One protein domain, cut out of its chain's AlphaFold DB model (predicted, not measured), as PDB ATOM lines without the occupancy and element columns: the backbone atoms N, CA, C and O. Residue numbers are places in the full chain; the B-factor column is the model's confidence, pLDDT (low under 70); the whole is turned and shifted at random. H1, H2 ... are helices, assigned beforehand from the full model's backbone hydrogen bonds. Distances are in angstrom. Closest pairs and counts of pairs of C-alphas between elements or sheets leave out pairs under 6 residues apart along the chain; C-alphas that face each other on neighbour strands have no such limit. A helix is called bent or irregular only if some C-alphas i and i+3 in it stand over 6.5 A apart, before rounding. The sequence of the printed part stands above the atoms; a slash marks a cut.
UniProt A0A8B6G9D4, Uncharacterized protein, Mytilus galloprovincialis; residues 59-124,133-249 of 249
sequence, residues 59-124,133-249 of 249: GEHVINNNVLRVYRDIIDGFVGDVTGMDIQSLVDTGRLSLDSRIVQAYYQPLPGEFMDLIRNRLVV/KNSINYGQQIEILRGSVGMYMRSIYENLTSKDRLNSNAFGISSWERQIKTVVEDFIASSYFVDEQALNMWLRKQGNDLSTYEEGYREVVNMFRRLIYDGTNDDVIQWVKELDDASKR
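AT A GLANCE: This is residues 59 to 124 and 133 to 249 of the 249 residues of an uncharacterized protein of Mytilus galloprovincialis (UniProt A0A8B6G9D4). An elongated helical body has its long helices H1, H5 and H6 side by side along its length, H5 and H6 folded back as a hairpin; H8 also runs lengthwise, starting from the end where H7 lies and running back opposite in direction to H6, its line at 13 degrees to that of H6. H3 packs on H1, H9 crosses H5, H4 packs on H8, and short H2 lies out at the edge. The 183 printed residues hold nine named helices, H1 to H9 in chain order, and no named strand: all helix, compact, radius of gyration of the C-alphas 17.8 A, spans 61 by 36 by 28 A.

IN THESE COORDINATES: H1, residues 65 to 83, begins at C-alpha 65 (51.422, 25.407, -29.593) and is 28.5 A long; it is irregular, C-alphas 68 and 71 being 7.3 A apart, with a kink of 28 degrees near residue 72. H2 is residues 87 to 92, H3 101 to 107 and H4 112 to 121. H5, residues 135 to 161, spans 38.5 A; H6, 170 to 189, 28.5 A. H7 is 196 to 205, H8 210 to 225, 22.0 A, and H9 235 to 247, ending at C-alpha 247 (56.581, 1.154, -49.600).

HOW THE PARTS SIT: H1 and H5 touch at a shallow tilt of 31 degrees, the same way; the closest C-alphas, Ile 74 and Arg 146, are 5.4 A apart. The hairpin H5 and H6 touches at 24 degrees, opposite ways, closest at C-alphas Tyr 152 and Trp 176, 5.6 A. H3 and H9 touch, about perpendicular at 82 degrees, closest at C-alphas Ile 102 and Trp 239, 4.8 A. Every O i to N i+4 pair is within hydrogen-bond range in H2 to H9; in H1, 11 of 15.

THE WHOLE: The C-alphas farthest apart, Asp 164 and Gly 207, are 61.6 A apart. Residues 125 to 132 are not printed; C-alphas 124 and 133 are 16.7 A apart. Of the links printed whole, none is long. Low-confidence residues, under 70, are 133, 163 to 172, 207 and 229 to 233.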
ATOM      1  N   GLY A  59      55.341  35.305 -26.479       80.12
ATOM      2  CA  GLY A  59      54.250  35.278 -25.509       80.12
ATOM      3  C   GLY A  59      53.854  33.840 -25.170       80.12
ATOM      4  O   GLY A  59      54.162  32.913 -25.919       80.12
ATOM      5  N   GLU A  60      53.147  33.682 -24.061       88.00
ATOM      6  CA  GLU A  60      52.580  32.422 -23.595       88.00
ATOM      7  C   GLU A  60      51.315  32.088 -24.381       88.00
ATOM      8  O   GLU A  60      50.504  32.965 -24.688       88.00
ATOM      9  N   HIS A  61      51.141  30.820 -24.738       91.06
ATOM     10  CA  HIS A  61      50.026  30.392 -25.573       91.06
ATOM     11  C   HIS A  61      48.865  29.876 -24.720       91.06
ATOM     12  O   HIS A  61      49.051  29.000 -23.886       91.06
ATOM     13  N   VAL A  62      47.648  30.349 -25.001       92.62
ATOM     14  CA  VAL A  62      46.405  29.866 -24.369       92.62
ATOM     15  C   VAL A  62      46.177  28.383 -24.659       92.62
ATOM     16  O   VAL A  62      45.820  27.612 -23.776       92.62
ATOM     17  N   ILE A  63      46.388  27.982 -25.913       93.00
ATOM     18  CA  ILE A  63      46.438  26.583 -26.336       93.00
ATOM     19  C   ILE A  63      47.895  26.266 -26.626       93.00
ATOM     20  O   ILE A  63      48.500  26.914 -27.482       93.00
ATOM     21  N   ASN A  64      48.451  25.256 -25.963       90.88
ATOM     22  CA  ASN A  64      49.849  24.886 -26.119       90.88
ATOM     23  C   ASN A  64      50.184  24.631 -27.598       90.88
ATOM     24  O   ASN A  64      49.695  23.681 -28.206       90.88
ATOM     25  N   ASN A  65      51.059  25.457 -28.174       90.31
ATOM     26  CA  ASN A  65      51.422  25.407 -29.593       90.31
ATOM     27  C   ASN A  65      52.021  24.049 -30.021       90.31
ATOM     28  O   ASN A  65      51.989  23.695 -31.203       90.31
ATOM     29  N   ASN A  66      52.532  23.256 -29.073       91.25
ATOM     30  CA  ASN A  66      53.030  21.912 -29.347       91.25
ATOM     31  C   ASN A  66      51.932  20.945 -29.821       91.25
ATOM     32  O   ASN A  66      52.270  19.967 -30.486       91.25
ATOM     33  N   VAL A  67      50.635  21.227 -29.604       93.50
ATOM     34  CA  VAL A  67      49.547  20.400 -30.170       93.50
ATOM     35  C   VAL A  67      49.645  20.286 -31.692       93.50
ATOM     36  O   VAL A  67      49.350  19.235 -32.248       93.50
ATOM     37  N   LEU A  68      50.157  21.325 -32.361       94.19
ATOM     38  CA  LEU A  68      50.336  21.361 -33.815       94.19
ATOM     39  C   LEU A  68      51.474  20.463 -34.322       94.19
ATOM     40  O   LEU A  68      51.697  20.392 -35.529       94.19
ATOM     41  N   ARG A  69      52.240  19.837 -33.423       94.25
ATOM     42  CA  ARG A  69      53.336  18.921 -33.764       94.25
ATOM     43  C   ARG A  69      53.008  17.464 -33.463       94.25
ATOM     44  O   ARG A  69      53.662  16.593 -34.011       94.25
ATOM     45  N   VAL A  70      51.967  17.183 -32.679       93.62
ATOM     46  CA  VAL A  70      51.685  15.822 -32.197       93.62
ATOM     47  C   VAL A  70      51.553  14.814 -33.339       93.62
ATOM     48  O   VAL A  70      52.197  13.772 -33.298       93.62
ATOM     49  N   TYR A  71      50.776  15.131 -34.378       95.00
ATOM     50  CA  TYR A  71      50.634  14.255 -35.548       95.00
ATOM     51  C   TYR A  71      51.962  14.033 -36.271       95.00
ATOM     52  O   TYR A  71      52.290  12.898 -36.600       95.00
ATOM     53  N   ARG A  72      52.744  15.099 -36.472       95.31
ATOM     54  CA  ARG A  72      54.085  15.012 -37.056       95.31
ATOM     55  C   ARG A  72      54.965  14.052 -36.269       95.31
ATOM     56  O   ARG A  72      55.549  13.167 -36.870       95.31
ATOM     57  N   ASP A  73      55.020  14.209 -34.953       93.81
ATOM     58  CA  ASP A  73      55.913  13.419 -34.104       93.81
ATOM     59  C   ASP A  73      55.521  11.929 -34.098       93.81
ATOM     60  O   ASP A  73      56.388  11.059 -34.127       93.81
ATOM     61  N   ILE A  74      54.214  11.630 -34.119       93.56
ATOM     62  CA  ILE A  74      53.689  10.263 -34.278       93.56
ATOM     63  C   ILE A  74      54.101   9.679 -35.635       93.56
ATOM     64  O   ILE A  74      54.617   8.563 -35.706       93.56
ATOM     65  N   ILE A  75      53.850  10.431 -36.709       95.25
ATOM     66  CA  ILE A  75      54.090   9.988 -38.081       95.25
ATOM     67  C   ILE A  75      55.588   9.800 -38.333       95.25
ATOM     68  O   ILE A  75      55.962   8.760 -38.861       95.25
ATOM     69  N   ASP A  76      56.442  10.747 -37.938       93.31
ATOM     70  CA  ASP A  76      57.896  10.659 -38.127       93.31
ATOM     71  C   ASP A  76      58.475   9.429 -37.429       93.31
ATOM     72  O   ASP A  76      59.235   8.680 -38.045       93.31
ATOM     73  N   GLY A  77      58.074   9.183 -36.174       88.75
ATOM     74  CA  GLY A  77      58.521   8.005 -35.432       88.75
ATOM     75  C   GLY A  77      58.166   6.706 -36.158       88.75
ATOM     76  O   GLY A  77      59.009   5.832 -36.328       88.75
ATOM     77  N   PHE A  78      56.937   6.601 -36.662       91.44
ATOM     78  CA  PHE A  78      56.490   5.407 -37.372       91.44
ATOM     79  C   PHE A  78      57.112   5.251 -38.772       91.44
ATOM     80  O   PHE A  78      57.532   4.158 -39.154       91.44
ATOM     81  N   VAL A  79      57.175   6.329 -39.555       92.81
ATOM     82  CA  VAL A  79      57.666   6.312 -40.941       92.81
ATOM     83  C   VAL A  79      59.162   6.027 -40.991       92.81
ATOM     84  O   VAL A  79      59.588   5.207 -41.812       92.81
ATOM     85  N   GLY A  80      59.936   6.639 -40.091       89.50
ATOM     86  CA  GLY A  80      61.363   6.367 -39.948       89.50
ATOM     87  C   GLY A  80      61.628   4.898 -39.615       89.50
ATOM     88  O   GLY A  80      62.455   4.267 -40.272       89.50
ATOM     89  N   ASP A  81      60.861   4.330 -38.681       87.75
ATOM     90  CA  ASP A  81      60.977   2.923 -38.281       87.75
ATOM     91  C   ASP A  81      60.665   1.944 -39.424       87.75
ATOM     92  O   ASP A  81      61.325   0.914 -39.561       87.75
ATOM     93  N   VAL A  82      59.646   2.236 -40.239       86.56
ATOM     94  CA  VAL A  82      59.157   1.311 -41.275       86.56
ATOM     95  C   VAL A  82      59.922   1.438 -42.590       86.56
ATOM     96  O   VAL A  82      60.169   0.435 -43.261       86.56
ATOM     97  N   THR A  83      60.269   2.660 -42.992       87.94
ATOM     98  CA  THR A  83      60.814   2.931 -44.332       87.94
ATOM     99  C   THR A  83      62.297   3.286 -44.331       87.94
ATOM    100  O   THR A  83      62.930   3.226 -45.384       87.94
ATOM    101  N   GLY A  84      62.859   3.679 -43.182       88.94
ATOM    102  CA  GLY A  84      64.200   4.260 -43.098       88.94
ATOM    103  C   GLY A  84      64.331   5.635 -43.770       88.94
ATOM    104  O   GLY A  84      65.446   6.125 -43.934       88.94
ATOM    105  N   MET A  85      63.218   6.249 -44.184       91.12
ATOM    106  CA  MET A  85      63.141   7.572 -44.807       91.12
ATOM    107  C   MET A  85      62.260   8.492 -43.954       91.12
ATOM    108  O   MET A  85      61.443   8.014 -43.173       91.12
ATOM    109  N   ASP A  86      62.399   9.807 -44.118       93.50
ATOM    110  CA  ASP A  86      61.442  10.776 -43.572       93.50
ATOM    111  C   ASP A  86      60.276  11.032 -44.550       93.50
ATOM    112  O   ASP A  86      60.323  10.667 -45.733       93.50
ATOM    113  N   ILE A  87      59.205  11.672 -44.061       93.81
ATOM    114  CA  ILE A  87      58.033  12.019 -44.884       93.81
ATOM    115  C   ILE A  87      58.424  12.868 -46.099       93.81
ATOM    116  O   ILE A  87      57.916  12.640 -47.199       93.81
ATOM    117  N   GLN A  88      59.336  13.827 -45.925       93.06
ATOM    118  CA  GLN A  88      59.756  14.727 -46.999       93.06
ATOM    119  C   GLN A  88      60.415  13.951 -48.151       93.06
ATOM    120  O   GLN A  88      60.081  14.168 -49.314       93.06
ATOM    121  N   SER A  89      61.270  12.984 -47.835       95.06
ATOM    122  CA  SER A  89      61.955  12.132 -48.805       95.06
ATOM    123  C   SER A  89      60.984  11.217 -49.552       95.06
ATOM    124  O   SER A  89      61.136  10.998 -50.755       95.06
ATOM    125  N   LEU A  90      59.952  10.697 -48.877       94.44
ATOM    126  CA  LEU A  90      58.893   9.917 -49.529       94.44
ATOM    127  C   LEU A  90      58.070  10.765 -50.509       94.44
ATOM    128  O   LEU A  90      57.658  10.265 -51.558       94.44
ATOM    129  N   VAL A  91      57.857  12.046 -50.204       95.31
ATOM    130  CA  VAL A  91      57.210  12.989 -51.124       95.31
ATOM    131  C   VAL A  91      58.123  13.319 -52.308       95.31
ATOM    132  O   VAL A  91      57.695  13.225 -53.457       95.31
ATOM    133  N   ASP A  92      59.390  13.654 -52.057       95.00
ATOM    134  CA  ASP A  92      60.335  14.071 -53.103       95.00
ATOM    135  C   ASP A  92      60.670  12.941 -54.091       95.00
ATOM    136  O   ASP A  92      60.904  13.191 -55.273       95.00
ATOM    137  N   THR A  93      60.627  11.687 -53.634       94.38
ATOM    138  CA  THR A  93      60.776  10.490 -54.485       94.38
ATOM    139  C   THR A  93      59.483  10.072 -55.194       94.38
ATOM    140  O   THR A  93      59.485   9.106 -55.956       94.38
ATOM    141  N   GLY A  94      58.373  10.784 -54.972       93.81
ATOM    142  CA  GLY A  94      57.074  10.501 -55.590       93.81
ATOM    143  C   GLY A  94      56.353   9.268 -55.032       93.81
ATOM    144  O   GLY A  94      55.371   8.808 -55.622       93.81
ATOM    145  N   ARG A  95      56.816   8.722 -53.900       94.50
ATOM    146  CA  ARG A  95      56.176   7.588 -53.218       94.50
ATOM    147  C   ARG A  95      54.893   8.006 -52.507       94.50
ATOM    148  O   ARG A  95      53.911   7.266 -52.557       94.50
ATOM    149  N   LEU A  96      54.879   9.208 -51.927       95.44
ATOM    150  CA  LEU A  96      53.693   9.850 -51.355       95.44
ATOM    151  C   LEU A  96      53.284  11.090 -52.159       95.44
ATOM    152  O   LEU A  96      54.119  11.872 -52.605       95.44
ATOM    153  N   SER A  97      51.973  11.273 -52.326       93.69
ATOM    154  CA  SER A  97      51.401  12.492 -52.909       93.69
ATOM    155  C   SER A  97      51.263  13.577 -51.842       93.69
ATOM    156  O   SER A  97      50.948  13.269 -50.696       93.69
ATOM    157  N   LEU A  98      51.395  14.849 -52.227       92.69
ATOM    158  CA  LEU A  98      51.085  15.980 -51.341       92.69
ATOM    159  C   LEU A  98      49.630  15.953 -50.854       92.69
ATOM    160  O   LEU A  98      49.335  16.414 -49.756       92.69
ATOM    161  N   ASP A  99      48.739  15.385 -51.659       91.81
ATOM    162  CA  ASP A  99      47.304  15.264 -51.405       91.81
ATOM    163  C   ASP A  99      46.958  14.111 -50.449       91.81
ATOM    164  O   ASP A  99      45.792  13.939 -50.088       91.81
ATOM    165  N   SER A 100      47.935  13.272 -50.085       93.81
ATOM    166  CA  SER A 100      47.690  12.099 -49.249       93.81
ATOM    167  C   SER A 100      47.358  12.510 -47.810       93.81
ATOM    168  O   SER A 100      47.852  13.522 -47.302       93.81
ATOM    169  N   ARG A 101      46.521  11.727 -47.122       92.50
ATOM    170  CA  ARG A 101      46.082  12.072 -45.765       92.50
ATOM    171  C   ARG A 101      47.227  12.088 -44.764       92.50
ATOM    172  O   ARG A 101      47.220  12.957 -43.896       92.50
ATOM    173  N   ILE A 102      48.200  11.179 -44.878       94.12
ATOM    174  CA  ILE A 102      49.365  11.176 -43.976       94.12
ATOM    175  C   ILE A 102      50.204  12.448 -44.149       94.12
ATOM    176  O   ILE A 102      50.615  13.053 -43.162       94.12
ATOM    177  N   VAL A 103      50.382  12.926 -45.385       95.31
ATOM    178  CA  VAL A 103      51.134  14.158 -45.671       95.31
ATOM    179  C   VAL A 103      50.372  15.395 -45.190       95.31
ATOM    180  O   VAL A 103      50.959  16.282 -44.566       95.31
ATOM    181  N   GLN A 104      49.057  15.447 -45.409       93.81
ATOM    182  CA  GLN A 104      48.217  16.531 -44.895       93.81
ATOM    183  C   GLN A 104      48.247  16.582 -43.362       93.81
ATOM    184  O   GLN A 104      48.523  17.636 -42.798       93.81
ATOM    185  N   ALA A 105      48.085  15.445 -42.683       93.56
ATOM    186  CA  ALA A 105      48.192  15.346 -41.226       93.56
ATOM    187  C   ALA A 105      49.565  15.793 -40.689       93.56
ATOM    188  O   ALA A 105      49.648  16.426 -39.637       93.56
ATOM    189  N   TYR A 106      50.637  15.504 -41.429       95.12
ATOM    190  CA  TYR A 106      52.012  15.836 -41.061       95.12
ATOM    191  C   TYR A 106      52.316  17.346 -41.083       95.12
ATOM    192  O   TYR A 106      52.961  17.890 -40.176       95.12
ATOM    193  N   TYR A 107      51.881  18.042 -42.138       94.31
ATOM    194  CA  TYR A 107      52.174  19.469 -42.323       94.31
ATOM    195  C   TYR A 107      51.053  20.387 -41.825       94.31
ATOM    196  O   TYR A 107      51.338  21.505 -41.385       94.31
ATOM    197  N   GLN A 108      49.804  19.931 -41.906       93.00
ATOM    198  CA  GLN A 108      48.582  20.695 -41.650       93.00
ATOM    199  C   GLN A 108      47.584  19.865 -40.813       93.00
ATOM    200  O   GLN A 108      46.510  19.508 -41.295       93.00
ATOM    201  N   PRO A 109      47.904  19.561 -39.537       91.94
ATOM    202  CA  PRO A 109      47.024  18.761 -38.676       91.94
ATOM    203  C   PRO A 109      45.683  19.451 -38.363       91.94
ATOM    204  O   PRO A 109      44.736  18.806 -37.918       91.94
ATOM    205  N   LEU A 110      45.595  20.761 -38.615       93.88
ATOM    206  CA  LEU A 110      44.392  21.581 -38.525       93.88
ATOM    207  C   LEU A 110      44.265  22.457 -39.780       93.88
ATOM    208  O   LEU A 110      45.282  22.742 -40.420       93.88
ATOM    209  N   PRO A 111      43.057  22.956 -40.107       93.88
ATOM    210  CA  PRO A 111      42.910  23.990 -41.124       93.88
ATOM    211  C   PRO A 111      43.782  25.215 -40.803       93.88
ATOM    212  O   PRO A 111      43.974  25.576 -39.638       93.88
ATOM    213  N   GLY A 112      44.317  25.863 -41.843       92.50
ATOM    214  CA  GLY A 112      45.346  26.902 -41.697       92.50
ATOM    215  C   GLY A 112      44.946  28.073 -40.794       92.50
ATOM    216  O   GLY A 112      45.779  28.575 -40.043       92.50
ATOM    217  N   GLU A 113      43.670  28.460 -40.806       94.81
ATOM    218  CA  GLU A 113      43.115  29.504 -39.935       94.81
ATOM    219  C   GLU A 113      43.219  29.163 -38.441       94.81
ATOM    220  O   GLU A 113      43.563  30.028 -37.638       94.81
ATOM    221  N   PHE A 114      43.026  27.895 -38.062       95.88
ATOM    222  CA  PHE A 114      43.160  27.449 -36.675       95.88
ATOM    223  C   PHE A 114      44.624  27.278 -36.270       95.88
ATOM    224  O   PHE A 114      44.993  27.560 -35.128       95.88
ATOM    225  N   MET A 115      45.493  26.885 -37.207       94.44
ATOM    226  CA  MET A 115      46.939  26.877 -36.963       94.44
ATOM    227  C   MET A 115      47.471  28.290 -36.695       94.44
ATOM    228  O   MET A 115      48.281  28.471 -35.786       94.44
ATOM    229  N   ASP A 116      47.030  29.284 -37.471       93.75
ATOM    230  CA  ASP A 116      47.374  30.694 -37.260       93.75
ATOM    231  C   ASP A 116      46.799  31.223 -35.942       93.75
ATOM    232  O   ASP A 116      47.522  31.824 -35.146       93.75
ATOM    233  N   LEU A 117      45.530  30.912 -35.665       93.19
ATOM    234  CA  LEU A 117      44.860  31.256 -34.415       93.19
ATOM    235  C   LEU A 117      45.676  30.804 -33.193       93.19
ATOM    236  O   LEU A 117      45.995  31.626 -32.336       93.19
ATOM    237  N   ILE A 118      46.072  29.530 -33.143       93.38
ATOM    238  CA  ILE A 118      46.837  28.948 -32.027       93.38
ATOM    239  C   ILE A 118      48.253  29.538 -31.936       93.38
ATOM    240  O   ILE A 118      48.749  29.817 -30.843       93.38
ATOM    241  N   ARG A 119      48.923  29.750 -33.077       92.69
ATOM    242  CA  ARG A 119      50.311  30.244 -33.113       92.69
ATOM    243  C   ARG A 119      50.441  31.719 -32.775       92.69
ATOM    244  O   ARG A 119      51.440  32.103 -32.177       92.69
ATOM    245  N   ASN A 120      49.492  32.535 -33.215       90.81
ATOM    246  CA  ASN A 120      49.710  33.975 -33.316       90.81
ATOM    247  C   ASN A 120      48.671  34.801 -32.556       90.81
ATOM    248  O   ASN A 120      48.987  35.906 -32.122       90.81
ATOM    249  N   ARG A 121      47.440  34.304 -32.394       91.19
ATOM    250  CA  ARG A 121      46.322  35.097 -31.851       91.19
ATOM    251  C   ARG A 121      45.936  34.692 -30.431       91.19
ATOM    252  O   ARG A 121      45.626  35.560 -29.619       91.19
ATOM    253  N   LEU A 122      45.994  33.403 -30.114       92.88
ATOM    254  CA  LEU A 122      45.779  32.837 -28.781       92.88
ATOM    255  C   LEU A 122      47.063  32.904 -27.937       92.88
ATOM    256  O   LEU A 122      47.524  31.899 -27.401       92.88
ATOM    257  N   VAL A 123      47.662  34.097 -27.862       91.50
ATOM    258  CA  VAL A 123      48.961  34.352 -27.223       91.50
ATOM    259  C   VAL A 123      48.872  35.576 -26.313       91.50
ATOM    260  O   VAL A 123      48.246  36.579 -26.661       91.50
ATOM    261  N   VAL A 124      49.507  35.516 -25.144       90.56
ATOM    262  CA  VAL A 124      49.561  36.598 -24.160       90.56
ATOM    263  C   VAL A 124      50.915  36.638 -23.459       90.56
ATOM    264  O   VAL A 124      51.477  35.616 -23.107       90.56
ATOM    265  N   LYS A 133      51.551  24.795 -14.621       68.25
ATOM    266  CA  LYS A 133      51.346  23.557 -13.854       68.25
ATOM    267  C   LYS A 133      50.840  22.403 -14.722       68.25
ATOM    268  O   LYS A 133      51.022  21.250 -14.337       68.25
ATOM    269  N   ASN A 134      50.242  22.695 -15.877       75.06
ATOM    270  CA  ASN A 134      49.735  21.686 -16.799       75.06
ATOM    271  C   ASN A 134      50.819  21.175 -17.751       75.06
ATOM    272  O   ASN A 134      50.682  20.063 -18.255       75.06
ATOM    273  N   SER A 135      51.928  21.901 -17.931       77.50
ATOM    274  CA  SER A 135      53.025  21.519 -18.837       77.50
ATOM    275  C   SER A 135      53.580  20.104 -18.601       77.50
ATOM    276  O   SER A 135      53.828  19.368 -19.560       77.50
ATOM    277  N   ILE A 136      53.737  19.687 -17.338       83.50
ATOM    278  CA  ILE A 136      54.227  18.344 -16.980       83.50
ATOM    279  C   ILE A 136      53.201  17.275 -17.376       83.50
ATOM    280  O   ILE A 136      53.559  16.297 -18.034       83.50
ATOM    281  N   ASN A 137      51.932  17.473 -17.008       84.62
ATOM    282  CA  ASN A 137      50.854  16.535 -17.330       84.62
ATOM    283  C   ASN A 137      50.650  16.445 -18.848       84.62
ATOM    284  O   ASN A 137      50.525  15.349 -19.389       84.62
ATOM    285  N   TYR A 138      50.707  17.581 -19.546       88.88
ATOM    286  CA  TYR A 138      50.689  17.650 -21.002       88.88
ATOM    287  C   TYR A 138      51.801  16.795 -21.614       88.88
ATOM    288  O   TYR A 138      51.521  15.943 -22.455       88.88
ATOM    289  N   GLY A 139      53.050  16.983 -21.170       88.12
ATOM    290  CA  GLY A 139      54.193  16.223 -21.671       88.12
ATOM    291  C   GLY A 139      54.014  14.717 -21.484       88.12
ATOM    292  O   GLY A 139      54.169  13.958 -22.437       88.12
ATOM    293  N   GLN A 140      53.610  14.285 -20.287       89.62
ATOM    294  CA  GLN A 140      53.379  12.867 -19.989       89.62
ATOM    295  C   GLN A 140      52.275  12.256 -20.859       89.62
ATOM    296  O   GLN A 140      52.455  11.174 -21.416       89.62
ATOM    297  N   GLN A 141      51.146  12.946 -21.006       89.50
ATOM    298  CA  GLN A 141      50.005  12.429 -21.762       89.50
ATOM    299  C   GLN A 141      50.272  12.387 -23.267       89.50
ATOM    300  O   GLN A 141      49.870  11.435 -23.935       89.50
ATOM    301  N   ILE A 142      51.000  13.370 -23.806       91.62
ATOM    302  CA  ILE A 142      51.431  13.348 -25.206       91.62
ATOM    303  C   ILE A 142      52.394  12.189 -25.478       91.62
ATOM    304  O   ILE A 142      52.257  11.538 -26.510       91.62
ATOM    305  N   GLU A 143      53.325  11.882 -24.571       91.50
ATOM    306  CA  GLU A 143      54.212  10.719 -24.727       91.50
ATOM    307  C   GLU A 143      53.436   9.394 -24.715       91.50
ATOM    308  O   GLU A 143      53.649   8.541 -25.580       91.50
ATOM    309  N   ILE A 144      52.476   9.236 -23.795       91.12
ATOM    310  CA  ILE A 144      51.600   8.055 -23.755       91.12
ATOM    311  C   ILE A 144      50.808   7.937 -25.065       91.12
ATOM    312  O   ILE A 144      50.776   6.864 -25.669       91.12
ATOM    313  N   LEU A 145      50.212   9.037 -25.536       91.88
ATOM    314  CA  LEU A 145      49.463   9.066 -26.790       91.88
ATOM    315  C   LEU A 145      50.349   8.690 -27.985       91.88
ATOM    316  O   LEU A 145      49.951   7.845 -28.787       91.88
ATOM    317  N   ARG A 146      51.554   9.267 -28.089       92.50
ATOM    318  CA  ARG A 146      52.521   8.953 -29.153       92.50
ATOM    319  C   ARG A 146      52.861   7.468 -29.178       92.50
ATOM    320  O   ARG A 146      52.784   6.843 -30.235       92.50
ATOM    321  N   GLY A 147      53.168   6.893 -28.015       90.81
ATOM    322  CA  GLY A 147      53.472   5.470 -27.881       90.81
ATOM    323  C   GLY A 147      52.297   4.574 -28.278       90.81
ATOM    324  O   GLY A 147      52.465   3.657 -29.082       90.81
ATOM    325  N   SER A 148      51.093   4.852 -27.766       91.19
ATOM    326  CA  SER A 148      49.899   4.056 -28.074       91.19
ATOM    327  C   SER A 148      49.514   4.121 -29.553       91.19
ATOM    328  O   SER A 148      49.235   3.080 -30.149       91.19
ATOM    329  N   VAL A 149      49.538   5.308 -30.171       92.94
ATOM    330  CA  VAL A 149      49.231   5.457 -31.603       92.94
ATOM    331  C   VAL A 149      50.310   4.800 -32.462       92.94
ATOM    332  O   VAL A 149      49.970   4.063 -33.384       92.94
ATOM    333  N   GLY A 150      51.595   4.967 -32.135       91.12
ATOM    334  CA  GLY A 150      52.687   4.308 -32.858       91.12
ATOM    335  C   GLY A 150      52.592   2.775 -32.824       91.12
ATOM    336  O   GLY A 150      52.734   2.114 -33.854       91.12
ATOM    337  N   MET A 151      52.268   2.191 -31.664       88.19
ATOM    338  CA  MET A 151      52.066   0.740 -31.524       88.19
ATOM    339  C   MET A 151      50.827   0.237 -32.270       88.19
ATOM    340  O   MET A 151      50.842  -0.865 -32.832       88.19
ATOM    341  N   TYR A 152      49.770   1.047 -32.316       90.81
ATOM    342  CA  TYR A 152      48.589   0.758 -33.120       90.81
ATOM    343  C   TYR A 152      48.916   0.760 -34.616       90.81
ATOM    344  O   TYR A 152      48.634  -0.226 -35.298       90.81
ATOM    345  N   MET A 153      49.602   1.800 -35.105       91.31
ATOM    346  CA  MET A 153      50.066   1.893 -36.495       91.31
ATOM    347  C   MET A 153      50.928   0.691 -36.888       91.31
ATOM    348  O   MET A 153      50.690   0.071 -37.926       91.31
ATOM    349  N   ARG A 154      51.875   0.301 -36.024       89.12
ATOM    350  CA  ARG A 154      52.719  -0.885 -36.221       89.12
ATOM    351  C   ARG A 154      51.902  -2.168 -36.305       89.12
ATOM    352  O   ARG A 154      52.090  -2.944 -37.237       89.12
ATOM    353  N   SER A 155      50.943  -2.349 -35.398       87.69
ATOM    354  CA  SER A 155      50.059  -3.519 -35.405       87.69
ATOM    355  C   SER A 155      49.235  -3.602 -36.696       87.69
ATOM    356  O   SER A 155      49.064  -4.686 -37.251       87.69
ATOM    357  N   ILE A 156      48.729  -2.476 -37.207       87.69
ATOM    358  CA  ILE A 156      48.009  -2.433 -38.491       87.69
ATOM    359  C   ILE A 156      48.953  -2.813 -39.638       87.69
ATOM    360  O   ILE A 156      48.615  -3.667 -40.457       87.69
ATOM    361  N   TYR A 157      50.147  -2.221 -39.679       88.19
ATOM    362  CA  TYR A 157      51.121  -2.431 -40.750       88.19
ATOM    363  C   TYR A 157      51.611  -3.881 -40.840       88.19
ATOM    364  O   TYR A 157      51.638  -4.468 -41.921       88.19
ATOM    365  N   GLU A 158      51.932  -4.503 -39.705       85.81
ATOM    366  CA  GLU A 158      52.319  -5.918 -39.634       85.81
ATOM    367  C   GLU A 158      51.194  -6.844 -40.131       85.81
ATOM    368  O   GLU A 158      51.440  -7.828 -40.833       85.81
ATOM    369  N   ASN A 159      49.935  -6.511 -39.831       82.94
ATOM    370  CA  ASN A 159      48.785  -7.272 -40.323       82.94
ATOM    371  C   ASN A 159      48.535  -7.078 -41.830       82.94
ATOM    372  O   ASN A 159      48.081  -8.010 -42.489       82.94
ATOM    373  N   LEU A 160      48.836  -5.902 -42.395       82.69
ATOM    374  CA  LEU A 160      48.729  -5.659 -43.840       82.69
ATOM    375  C   LEU A 160      49.831  -6.367 -44.642       82.69
ATOM    376  O   LEU A 160      49.580  -6.840 -45.752       82.69
ATOM    377  N   THR A 161      51.037  -6.455 -44.077       80.12
ATOM    378  CA  THR A 161      52.230  -6.981 -44.761       80.12
ATOM    379  C   THR A 161      52.460  -8.482 -44.549       80.12
ATOM    380  O   THR A 161      53.143  -9.121 -45.357       80.12
ATOM    381  N   SER A 162      51.880  -9.086 -43.509       75.06
ATOM    382  CA  SER A 162      52.013 -10.523 -43.240       75.06
ATOM    383  C   SER A 162      51.243 -11.389 -44.252       75.06
ATOM    384  O   SER A 162      50.070 -11.175 -44.559       75.06
ATOM    385  N   LYS A 163      51.918 -12.419 -44.786       57.59
ATOM    386  CA  LYS A 163      51.328 -13.390 -45.731       57.59
ATOM    387  C   LYS A 163      50.374 -14.385 -45.052       57.59
ATOM    388  O   LYS A 163      49.482 -14.909 -45.716       57.59
ATOM    389  N   ASP A 164      50.514 -14.590 -43.742       53.69
ATOM    390  CA  ASP A 164      49.670 -15.476 -42.935       53.69
ATOM    391  C   ASP A 164      48.516 -14.706 -42.280       53.69
ATOM    392  O   ASP A 164      48.514 -14.405 -41.087       53.69
ATOM    393  N   ARG A 165      47.472 -14.434 -43.068       52.78
ATOM    394  CA  ARG A 165      46.231 -13.770 -42.616       52.78
ATOM    395  C   ARG A 165      45.458 -14.524 -41.518       52.78
ATOM    396  O   ARG A 165      44.456 -14.013 -41.033       52.78
ATOM    397  N   LEU A 166      45.865 -15.743 -41.155       43.88
ATOM    398  CA  LEU A 166      45.085 -16.653 -40.305       43.88
ATOM    399  C   LEU A 166      45.387 -16.561 -38.800       43.88
ATOM    400  O   LEU A 166      44.612 -17.101 -38.022       43.88
ATOM    401  N   ASN A 167      46.431 -15.835 -38.382       45.28
ATOM    402  CA  ASN A 167      46.749 -15.614 -36.959       45.28
ATOM    403  C   ASN A 167      46.844 -14.124 -36.575       45.28
ATOM    404  O   ASN A 167      47.362 -13.791 -35.513       45.28
ATOM    405  N   SER A 168      46.363 -13.220 -37.436       46.97
ATOM    406  CA  SER A 168      46.506 -11.769 -37.264       46.97
ATOM    407  C   SER A 168      45.932 -11.290 -35.927       46.97
ATOM    408  O   SER A 168      44.796 -11.622 -35.582       46.97
ATOM    409  N   ASN A 169      46.718 -10.478 -35.219       54.00
ATOM    410  CA  ASN A 169      46.515  -9.907 -33.884       54.00
ATOM    411  C   ASN A 169      45.271  -8.991 -33.758       54.00
ATOM    412  O   ASN A 169      45.372  -7.868 -33.264       54.00
ATOM    413  N   ALA A 170      44.074  -9.440 -34.147       56.53
ATOM    414  CA  ALA A 170      42.822  -8.693 -33.978       56.53
ATOM    415  C   ALA A 170      42.577  -8.311 -32.501       56.53
ATOM    416  O   ALA A 170      42.025  -7.252 -32.190       56.53
ATOM    417  N   PHE A 171      43.071  -9.140 -31.576       54.41
ATOM    418  CA  PHE A 171      43.065  -8.853 -30.142       54.41
ATOM    419  C   PHE A 171      44.030  -7.716 -29.752       54.41
ATOM    420  O   PHE A 171      43.730  -6.930 -28.859       54.41
ATOM    421  N   GLY A 172      45.169  -7.587 -30.441       66.31
ATOM    422  CA  GLY A 172      46.135  -6.505 -30.225       66.31
ATOM    423  C   GLY A 172      45.627  -5.156 -30.739       66.31
ATOM    424  O   GLY A 172      45.670  -4.173 -30.008       66.31
ATOM    425  N   ILE A 173      45.065  -5.126 -31.954       74.69
ATOM    426  CA  ILE A 173      44.466  -3.925 -32.573       74.69
ATOM    427  C   ILE A 173      43.378  -3.328 -31.666       74.69
ATOM    428  O   ILE A 173      43.470  -2.167 -31.276       74.69
ATOM    429  N   SER A 174      42.403  -4.141 -31.248       77.00
ATOM    430  CA  SER A 174      41.292  -3.677 -30.400       77.00
ATOM    431  C   SER A 174      41.724  -3.222 -28.996       77.00
ATOM    432  O   SER A 174      41.075  -2.366 -28.388       77.00
ATOM    433  N   SER A 175      42.830  -3.759 -28.468       82.31
ATOM    434  CA  SER A 175      43.414  -3.300 -27.203       82.31
ATOM    435  C   SER A 175      44.024  -1.902 -27.338       82.31
ATOM    436  O   SER A 175      43.786  -1.050 -26.480       82.31
ATOM    437  N   TRP A 176      44.773  -1.645 -28.415       86.56
ATOM    438  CA  TRP A 176      45.366  -0.330 -28.667       86.56
ATOM    439  C   TRP A 176      44.309   0.731 -28.972       86.56
ATOM    440  O   TRP A 176      44.391   1.824 -28.421       86.56
ATOM    441  N   GLU A 177      43.269   0.404 -29.746       85.56
ATOM    442  CA  GLU A 177      42.127   1.303 -29.991       85.56
ATOM    443  C   GLU A 177      41.492   1.776 -28.683       85.56
ATOM    444  O   GLU A 177      41.267   2.970 -28.478       85.56
ATOM    445  N   ARG A 178      41.245   0.840 -27.756       87.31
ATOM    446  CA  ARG A 178      40.688   1.162 -26.438       87.31
ATOM    447  C   ARG A 178      41.624   2.053 -25.629       87.31
ATOM    448  O   ARG A 178      41.149   2.964 -24.949       87.31
ATOM    449  N   GLN A 179      42.928   1.794 -25.682       89.12
ATOM    450  CA  GLN A 179      43.904   2.611 -24.972       89.12
ATOM    451  C   GLN A 179      43.975   4.027 -25.551       89.12
ATOM    452  O   GLN A 179      43.864   4.977 -24.784       89.12
ATOM    453  N   ILE A 180      44.075   4.175 -26.877       91.06
ATOM    454  CA  ILE A 180      44.067   5.478 -27.560       91.06
ATOM    455  C   ILE A 180      42.798   6.240 -27.199       91.06
ATOM    456  O   ILE A 180      42.883   7.394 -26.792       91.06
ATOM    457  N   LYS A 181      41.634   5.584 -27.266       91.75
ATOM    458  CA  LYS A 181      40.364   6.181 -26.853       91.75
ATOM    459  C   LYS A 181      40.421   6.708 -25.422       91.75
ATOM    460  O   LYS A 181      40.092   7.863 -25.196       91.75
ATOM    461  N   THR A 182      40.879   5.881 -24.482       91.56
ATOM    462  CA  THR A 182      40.973   6.254 -23.062       91.56
ATOM    463  C   THR A 182      41.895   7.457 -22.862       91.56
ATOM    464  O   THR A 182      41.521   8.405 -22.181       91.56
ATOM    465  N   VAL A 183      43.078   7.442 -23.484       91.69
ATOM    466  CA  VAL A 183      44.073   8.519 -23.372       91.69
ATOM    467  C   VAL A 183      43.554   9.810 -23.998       91.69
ATOM    468  O   VAL A 183      43.663  10.868 -23.392       91.69
ATOM    469  N   VAL A 184      42.947   9.744 -25.186       93.00
ATOM    470  CA  VAL A 184      42.381  10.921 -25.858       93.00
ATOM    471  C   VAL A 184      41.209  11.501 -25.064       93.00
ATOM    472  O   VAL A 184      41.127  12.717 -24.904       93.00
ATOM    473  N   GLU A 185      40.304  10.660 -24.559       92.62
ATOM    474  CA  GLU A 185      39.165  11.110 -23.754       92.62
ATOM    475  C   GLU A 185      39.622  11.765 -22.444       92.62
ATOM    476  O   GLU A 185      39.117  12.840 -22.118       92.62
ATOM    477  N   ASP A 186      40.612  11.195 -21.748       91.69
ATOM    478  CA  ASP A 186      41.222  11.803 -20.554       91.69
ATOM    479  C   ASP A 186      41.930  13.126 -20.881       91.69
ATOM    480  O   ASP A 186      41.725  14.136 -20.204       91.69
ATOM    481  N   PHE A 187      42.706  13.151 -21.969       91.00
ATOM    482  CA  PHE A 187      43.445  14.330 -22.415       91.00
ATOM    483  C   PHE A 187      42.526  15.511 -22.743       91.00
ATOM    484  O   PHE A 187      42.824  16.654 -22.387       91.00
ATOM    485  N   ILE A 188      41.390  15.234 -23.391       92.50
ATOM    486  CA  ILE A 188      40.353  16.226 -23.697       92.50
ATOM    487  C   ILE A 188      39.609  16.645 -22.427       92.50
ATOM    488  O   ILE A 188      39.432  17.838 -22.200       92.50
ATOM    489  N   ALA A 189      39.166  15.691 -21.602       90.56
ATOM    490  CA  ALA A 189      38.384  15.986 -20.401       90.56
ATOM    491  C   ALA A 189      39.165  16.854 -19.405       90.56
ATOM    492  O   ALA A 189      38.604  17.775 -18.817       90.56
ATOM    493  N   SER A 190      40.463  16.592 -19.273       88.56
ATOM    494  CA  SER A 190      41.359  17.330 -18.384       88.56
ATOM    495  C   SER A 190      41.920  18.612 -19.003       88.56
ATOM    496  O   SER A 190      42.605  19.363 -18.318       88.56
ATOM    497  N   SER A 191      41.649  18.873 -20.290       91.00
ATOM    498  CA  SER A 191      42.120  20.064 -21.014       91.00
ATOM    499  C   SER A 191      43.626  20.325 -20.858       91.00
ATOM    500  O   SER A 191      44.051  21.475 -20.802       91.00
ATOM    501  N   TYR A 192      44.464  19.277 -20.815       89.12
ATOM    502  CA  TYR A 192      45.903  19.422 -20.517       89.12
ATOM    503  C   TYR A 192      46.662  20.316 -21.510       89.12
ATOM    504  O   TYR A 192      47.752  20.789 -21.214       89.12
ATOM    505  N   PHE A 193      46.109  20.535 -22.702       91.94
ATOM    506  CA  PHE A 193      46.671  21.412 -23.729       91.94
ATOM    507  C   PHE A 193      46.265  22.885 -23.587       91.94
ATOM    508  O   PHE A 193      46.655  23.693 -24.431       91.94
ATOM    509  N   VAL A 194      45.475  23.230 -22.571       93.19
ATOM    510  CA  VAL A 194      45.049  24.597 -22.280       93.19
ATOM    511  C   VAL A 194      45.812  25.120 -21.072       93.19
ATOM    512  O   VAL A 194      45.846  24.509 -20.002       93.19
ATOM    513  N   ASP A 195      46.384  26.299 -21.255       91.19
ATOM    514  CA  ASP A 195      46.943  27.103 -20.188       91.19
ATOM    515  C   ASP A 195      45.839  28.017 -19.637       91.19
ATOM    516  O   ASP A 195      45.461  29.025 -20.243       91.19
ATOM    517  N   GLU A 196      45.289  27.655 -18.476       89.44
ATOM    518  CA  GLU A 196      44.201  28.408 -17.847       89.44
ATOM    519  C   GLU A 196      44.617  29.832 -17.451       89.44
ATOM    520  O   GLU A 196      43.797  30.754 -17.480       89.44
ATOM    521  N   GLN A 197      45.878  30.049 -17.069       87.94
ATOM    522  CA  GLN A 197      46.342  31.374 -16.671       87.94
ATOM    523  C   GLN A 197      46.496  32.281 -17.894       87.94
ATOM    524  O   GLN A 197      46.008  33.419 -17.878       87.94
ATOM    525  N   ALA A 198      47.091  31.765 -18.969       90.31
ATOM    526  CA  ALA A 198      47.157  32.445 -20.253       90.31
ATOM    527  C   ALA A 198      45.749  32.727 -20.793       90.31
ATOM    528  O   ALA A 198      45.482  33.858 -21.202       90.31
ATOM    529  N   LEU A 199      44.820  31.765 -20.722       92.31
ATOM    530  CA  LEU A 199      43.422  31.951 -21.127       92.31
ATOM    531  C   LEU A 199      42.772  33.117 -20.380       92.31
ATOM    532  O   LEU A 199      42.234  34.040 -20.992       92.31
ATOM    533  N   ASN A 200      42.862  33.108 -19.051       89.88
ATOM    534  CA  ASN A 200      42.268  34.139 -18.206       89.88
ATOM    535  C   ASN A 200      42.841  35.530 -18.508       89.88
ATOM    536  O   ASN A 200      42.101  36.517 -18.546       89.88
ATOM    537  N   MET A 201      44.152  35.635 -18.738       90.06
ATOM    538  CA  MET A 201      44.777  36.909 -19.095       90.06
ATOM    539  C   MET A 201      44.438  37.357 -20.515       90.06
ATOM    540  O   MET A 201      44.201  38.547 -20.739       90.06
ATOM    541  N   TRP A 202      44.381  36.426 -21.460       92.31
ATOM    542  CA  TRP A 202      43.995  36.695 -22.838       92.31
ATOM    543  C   TRP A 202      42.549  37.206 -22.919       92.31
ATOM    544  O   TRP A 202      42.318  38.262 -23.508       92.31
ATOM    545  N   LEU A 203      41.601  36.565 -22.221       91.56
ATOM    546  CA  LEU A 203      40.197  36.994 -22.150       91.56
ATOM    547  C   LEU A 203      40.043  38.402 -21.562       91.56
ATOM    548  O   LEU A 203      39.246  39.199 -22.060       91.56
ATOM    549  N   ARG A 204      40.836  38.745 -20.536       88.50
ATOM    550  CA  ARG A 204      40.855  40.100 -19.955       88.50
ATOM    551  C   ARG A 204      41.375  41.153 -20.936       88.50
ATOM    552  O   ARG A 204      40.864  42.268 -20.933       88.50
ATOM    553  N   LYS A 205      42.380  40.821 -21.758       85.31
ATOM    554  CA  LYS A 205      42.982  41.748 -22.737       85.31
ATOM    555  C   LYS A 205      42.139  41.908 -24.007       85.31
ATOM    556  O   LYS A 205      42.074  43.010 -24.536       85.31
ATOM    557  N   GLN A 206      41.498  40.840 -24.484       76.06
ATOM    558  CA  GLN A 206      40.743  40.814 -25.748       76.06
ATOM    559  C   GLN A 206      39.236  41.076 -25.579       76.06
ATOM    560  O   GLN A 206      38.460  40.858 -26.502       76.06
ATOM    561  N   GLY A 207      38.794  41.542 -24.407       67.25
ATOM    562  CA  GLY A 207      37.392  41.919 -24.202       67.25
ATOM    563  C   GLY A 207      36.416  40.739 -24.196       67.25
ATOM    564  O   GLY A 207      35.279  40.902 -24.627       67.25
ATOM    565  N   ASN A 208      36.834  39.583 -23.668       72.69
ATOM    566  CA  ASN A 208      36.004  38.385 -23.503       72.69
ATOM    567  C   ASN A 208      35.554  37.714 -24.821       72.69
ATOM    568  O   ASN A 208      34.420  37.244 -24.921       72.69
ATOM    569  N   ASP A 209      36.441  37.636 -25.820       87.56
ATOM    570  CA  ASP A 209      36.224  36.858 -27.053       87.56
ATOM    571  C   ASP A 209      36.318  35.338 -26.803       87.56
ATOM    572  O   ASP A 209      37.222  34.637 -27.261       87.56
ATOM    573  N   LEU A 210      35.369  34.829 -26.017       91.25
ATOM    574  CA  LEU A 210      35.261  33.415 -25.673       91.25
ATOM    575  C   LEU A 210      34.970  32.554 -26.911       91.25
ATOM    576  O   LEU A 210      35.477  31.441 -27.003       91.25
ATOM    577  N   SER A 211      34.221  33.086 -27.882       91.94
ATOM    578  CA  SER A 211      33.895  32.407 -29.141       91.94
ATOM    579  C   SER A 211      35.137  31.974 -29.911       91.94
ATOM    580  O   SER A 211      35.250  30.806 -30.277       91.94
ATOM    581  N   THR A 212      36.098  32.880 -30.103       93.19
ATOM    582  CA  THR A 212      37.339  32.574 -30.825       93.19
ATOM    583  C   THR A 212      38.146  31.483 -30.116       93.19
ATOM    584  O   THR A 212      38.711  30.599 -30.764       93.19
ATOM    585  N   TYR A 213      38.188  31.507 -28.781       94.62
ATOM    586  CA  TYR A 213      38.817  30.435 -28.008       94.62
ATOM    587  C   TYR A 213      38.082  29.097 -28.187       94.62
ATOM    588  O   TYR A 213      38.722  28.088 -28.476       94.62
ATOM    589  N   GLU A 214      36.754  29.081 -28.051       95.25
ATOM    590  CA  GLU A 214      35.939  27.867 -28.165       95.25
ATOM    591  C   GLU A 214      36.043  27.214 -29.547       95.25
ATOM    592  O   GLU A 214      36.037  25.986 -29.647       95.25
ATOM    593  N   GLU A 215      36.158  28.010 -30.612       94.75
ATOM    594  CA  GLU A 215      36.392  27.521 -31.972       94.75
ATOM    595  C   GLU A 215      37.753  26.826 -32.093       94.75
ATOM    596  O   GLU A 215      37.816  25.665 -32.502       94.75
ATOM    597  N   GLY A 216      38.834  27.485 -31.660       94.81
ATOM    598  CA  GLY A 216      40.173  26.888 -31.661       94.81
ATOM    599  C   GLY A 216      40.257  25.629 -30.794       94.81
ATOM    600  O   GLY A 216      40.807  24.612 -31.218       94.81
ATOM    601  N   TYR A 217      39.655  25.665 -29.604       96.12
ATOM    602  CA  TYR A 217      39.572  24.525 -28.692       96.12
ATOM    603  C   TYR A 217      38.844  23.341 -29.336       96.12
ATOM    604  O   TYR A 217      39.339  22.212 -29.308       96.12
ATOM    605  N   ARG A 218      37.685  23.586 -29.961       96.44
ATOM    606  CA  ARG A 218      36.886  22.550 -30.627       96.44
ATOM    607  C   ARG A 218      37.663  21.869 -31.745       96.44
ATOM    608  O   ARG A 218      37.588  20.649 -31.863       96.44
ATOM    609  N   GLU A 219      38.428  22.620 -32.526       95.56
ATOM    610  CA  GLU A 219      39.220  22.050 -33.614       95.56
ATOM    611  C   GLU A 219      40.387  21.199 -33.114       95.56
ATOM    612  O   GLU A 219      40.614  20.108 -33.640       95.56
ATOM    613  N   VAL A 220      41.057  21.610 -32.036       95.75
ATOM    614  CA  VAL A 220      42.069  20.775 -31.369       95.75
ATOM    615  C   VAL A 220      41.442  19.491 -30.818       95.75
ATOM    616  O   VAL A 220      41.976  18.402 -31.025       95.75
ATOM    617  N   VAL A 221      40.268  19.578 -30.187       95.12
ATOM    618  CA  VAL A 221      39.511  18.400 -29.733       95.12
ATOM    619  C   VAL A 221      39.151  17.481 -30.902       95.12
ATOM    620  O   VAL A 221      39.333  16.267 -30.810       95.12
ATOM    621  N   ASN A 222      38.670  18.037 -32.016       92.44
ATOM    622  CA  ASN A 222      38.328  17.278 -33.217       92.44
ATOM    623  C   ASN A 222      39.556  16.608 -33.844       92.44
ATOM    624  O   ASN A 222      39.451  15.488 -34.338       92.44
ATOM    625  N   MET A 223      40.720  17.262 -33.819       92.75
ATOM    626  CA  MET A 223      41.993  16.662 -34.219       92.75
ATOM    627  C   MET A 223      42.318  15.449 -33.344       92.75
ATOM    628  O   MET A 223      42.550  14.365 -33.863       92.75
ATOM    629  N   PHE A 224      42.266  15.550 -32.017       92.94
ATOM    630  CA  PHE A 224      42.554  14.377 -31.183       92.94
ATOM    631  C   PHE A 224      41.517  13.258 -31.345       92.94
ATOM    632  O   PHE A 224      41.889  12.090 -31.418       92.94
ATOM    633  N   ARG A 225      40.230  13.590 -31.490       91.38
ATOM    634  CA  ARG A 225      39.170  12.595 -31.724       91.38
ATOM    635  C   ARG A 225      39.334  11.821 -33.029       91.38
ATOM    636  O   ARG A 225      38.945  10.662 -33.068       91.38
ATOM    637  N   ARG A 226      39.943  12.413 -34.061       90.25
ATOM    638  CA  ARG A 226      40.258  11.720 -35.323       90.25
ATOM    639  C   ARG A 226      41.269  10.577 -35.171       90.25
ATOM    640  O   ARG A 226      41.334   9.717 -36.044       90.25
ATOM    641  N   LEU A 227      42.014  10.526 -34.060       89.50
ATOM    642  CA  LEU A 227      42.882   9.390 -33.723       89.50
ATOM    643  C   LEU A 227      42.105   8.179 -33.186       89.50
ATOM    644  O   LEU A 227      42.658   7.083 -33.126       89.50
ATOM    645  N   ILE A 228      40.856   8.365 -32.749       85.12
ATOM    646  CA  ILE A 228      40.026   7.295 -32.196       85.12
ATOM    647  C   ILE A 228      39.268   6.614 -33.333       85.12
ATOM    648  O   ILE A 228      38.507   7.263 -34.048       85.12
ATOM    649  N   TYR A 229      39.396   5.290 -33.424       69.81
ATOM    650  CA  TYR A 229      38.543   4.484 -34.289       69.81
ATOM    651  C   TYR A 229      37.131   4.362 -33.691       69.81
ATOM    652  O   TYR A 229      36.929   3.725 -32.653       69.81
ATOM    653  N   ASP A 230      36.142   4.971 -34.345       63.84
ATOM    654  CA  ASP A 230      34.713   4.851 -34.009       63.84
ATOM    655  C   ASP A 230      33.886   4.161 -35.112       63.84
ATOM    656  O   ASP A 230      32.655   4.128 -35.053       63.84
ATOM    657  N   GLY A 231      34.563   3.591 -36.115       56.69
ATOM    658  CA  GLY A 231      33.956   3.018 -37.316       56.69
ATOM    659  C   GLY A 231      33.780   4.009 -38.474       56.69
ATOM    660  O   GLY A 231      33.403   3.579 -39.564       56.69
ATOM    661  N   THR A 232      34.064   5.305 -38.274       48.38
ATOM    662  CA  THR A 232      33.959   6.348 -39.316       48.38
ATOM    663  C   THR A 232      35.181   7.265 -39.431       48.38
ATOM    664  O   THR A 232      35.493   7.702 -40.540       48.38
ATOM    665  N   ASN A 233      35.896   7.526 -38.332       54.88
ATOM    666  CA  ASN A 233      37.177   8.235 -38.341       54.88
ATOM    667  C   ASN A 233      38.329   7.241 -38.298       54.88
ATOM    668  O   ASN A 233      38.510   6.527 -37.317       54.88
ATOM    669  N   ASP A 234      39.085   7.196 -39.390       73.00
ATOM    670  CA  ASP A 234      40.114   6.183 -39.580       73.00
ATOM    671  C   ASP A 234      41.408   6.780 -40.136       73.00
ATOM    672  O   ASP A 234      42.031   6.242 -41.052       73.00
ATOM    673  N   ASP A 235      41.789   7.955 -39.619       85.56
ATOM    674  CA  ASP A 235      42.994   8.654 -40.068       85.56
ATOM    675  C   ASP A 235      44.227   7.775 -39.857       85.56
ATOM    676  O   ASP A 235      45.015   7.611 -40.781       85.56
ATOM    677  N   VAL A 236      44.334   7.100 -38.709       89.12
ATOM    678  CA  VAL A 236      45.485   6.247 -38.394       89.12
ATOM    679  C   VAL A 236      45.598   5.047 -39.344       89.12
ATOM    680  O   VAL A 236      46.672   4.818 -39.901       89.12
ATOM    681  N   ILE A 237      44.519   4.296 -39.596       88.75
ATOM    682  CA  ILE A 237      44.567   3.184 -40.564       88.75
ATOM    683  C   ILE A 237      44.821   3.721 -41.974       88.75
ATOM    684  O   ILE A 237      45.572   3.103 -42.731       88.75
ATOM    685  N   GLN A 238      44.224   4.856 -42.352       90.38
ATOM    686  CA  GLN A 238      44.439   5.445 -43.672       90.38
ATOM    687  C   GLN A 238      45.893   5.898 -43.862       90.38
ATOM    688  O   GLN A 238      46.453   5.664 -44.931       90.38
ATOM    689  N   TRP A 239      46.535   6.454 -42.831       93.62
ATOM    690  CA  TRP A 239      47.964   6.772 -42.850       93.62
ATOM    691  C   TRP A 239      48.813   5.523 -43.078       93.62
ATOM    692  O   TRP A 239      49.699   5.523 -43.929       93.62
ATOM    693  N   VAL A 240      48.513   4.435 -42.363       92.62
ATOM    694  CA  VAL A 240      49.247   3.171 -42.502       92.62
ATOM    695  C   VAL A 240      49.051   2.553 -43.888       92.62
ATOM    696  O   VAL A 240      50.021   2.088 -44.479       92.62
ATOM    697  N   LYS A 241      47.829   2.574 -44.434       91.19
ATOM    698  CA  LYS A 241      47.539   2.088 -45.796       91.19
ATOM    699  C   LYS A 241      48.301   2.878 -46.856       91.19
ATOM    700  O   LYS A 241      48.910   2.281 -47.735       91.19
ATOM    701  N   GLU A 242      48.297   4.208 -46.757       93.50
ATOM    702  CA  GLU A 242      49.051   5.066 -47.679       93.50
ATOM    703  C   GLU A 242      50.556   4.791 -47.610       93.50
ATOM    704  O   GLU A 242      51.221   4.773 -48.646       93.50
ATOM    705  N   LEU A 243      51.092   4.533 -46.412       91.94
ATOM    706  CA  LEU A 243      52.501   4.188 -46.244       91.94
ATOM    707  C   LEU A 243      52.837   2.795 -46.796       91.94
ATOM    708  O   LEU A 243      53.852   2.632 -47.469       91.94
ATOM    709  N   ASP A 244      51.987   1.799 -46.548       91.25
ATOM    710  CA  ASP A 244      52.127   0.447 -47.099       91.25
ATOM    711  C   ASP A 244      52.119   0.474 -48.636       91.25
ATOM    712  O   ASP A 244      53.003  -0.103 -49.272       91.25
ATOM    713  N   ASP A 245      51.207   1.232 -49.246       90.19
ATOM    714  CA  ASP A 245      51.173   1.434 -50.697       90.19
ATOM    715  C   ASP A 245      52.418   2.164 -51.225       90.19
ATOM    716  O   ASP A 245      52.943   1.800 -52.280       90.19
ATOM    717  N   ALA A 246      52.915   3.171 -50.499       89.12
ATOM    718  CA  ALA A 246      54.141   3.889 -50.845       89.12
ATOM    719  C   ALA A 246      55.392   2.996 -50.764       89.12
ATOM    720  O   ALA A 246      56.289   3.128 -51.595       89.12
ATOM    721  N   SER A 247      55.443   2.064 -49.805       84.81
ATOM    722  CA  SER A 247      56.581   1.154 -49.600       84.81
ATOM    723  C   SER A 247      56.761   0.124 -50.723       84.81
ATOM    724  O   SER A 247      57.858  -0.396 -50.925       84.81
ATOM    725  N   LYS A 248      55.693  -0.157 -51.480       83.69
ATOM    726  CA  LYS A 248      55.669  -1.138 -52.578       83.69
ATOM    727  C   LYS A 248      56.089  -0.556 -53.935       83.69
ATOM    728  O   LYS A 248      56.121  -1.307 -54.910       83.69
ATOM    729  N   ARG A 249      56.359   0.753 -54.011       79.94
ATOM    730  CA  ARG A 249      56.760   1.479 -55.230       79.94
ATOM    731  C   ARG A 249      58.275   1.672 -55.312       79.94
ATOM    732  O   ARG A 249      58.807   1.382 -56.400       79.94
TER     733      ARG A 249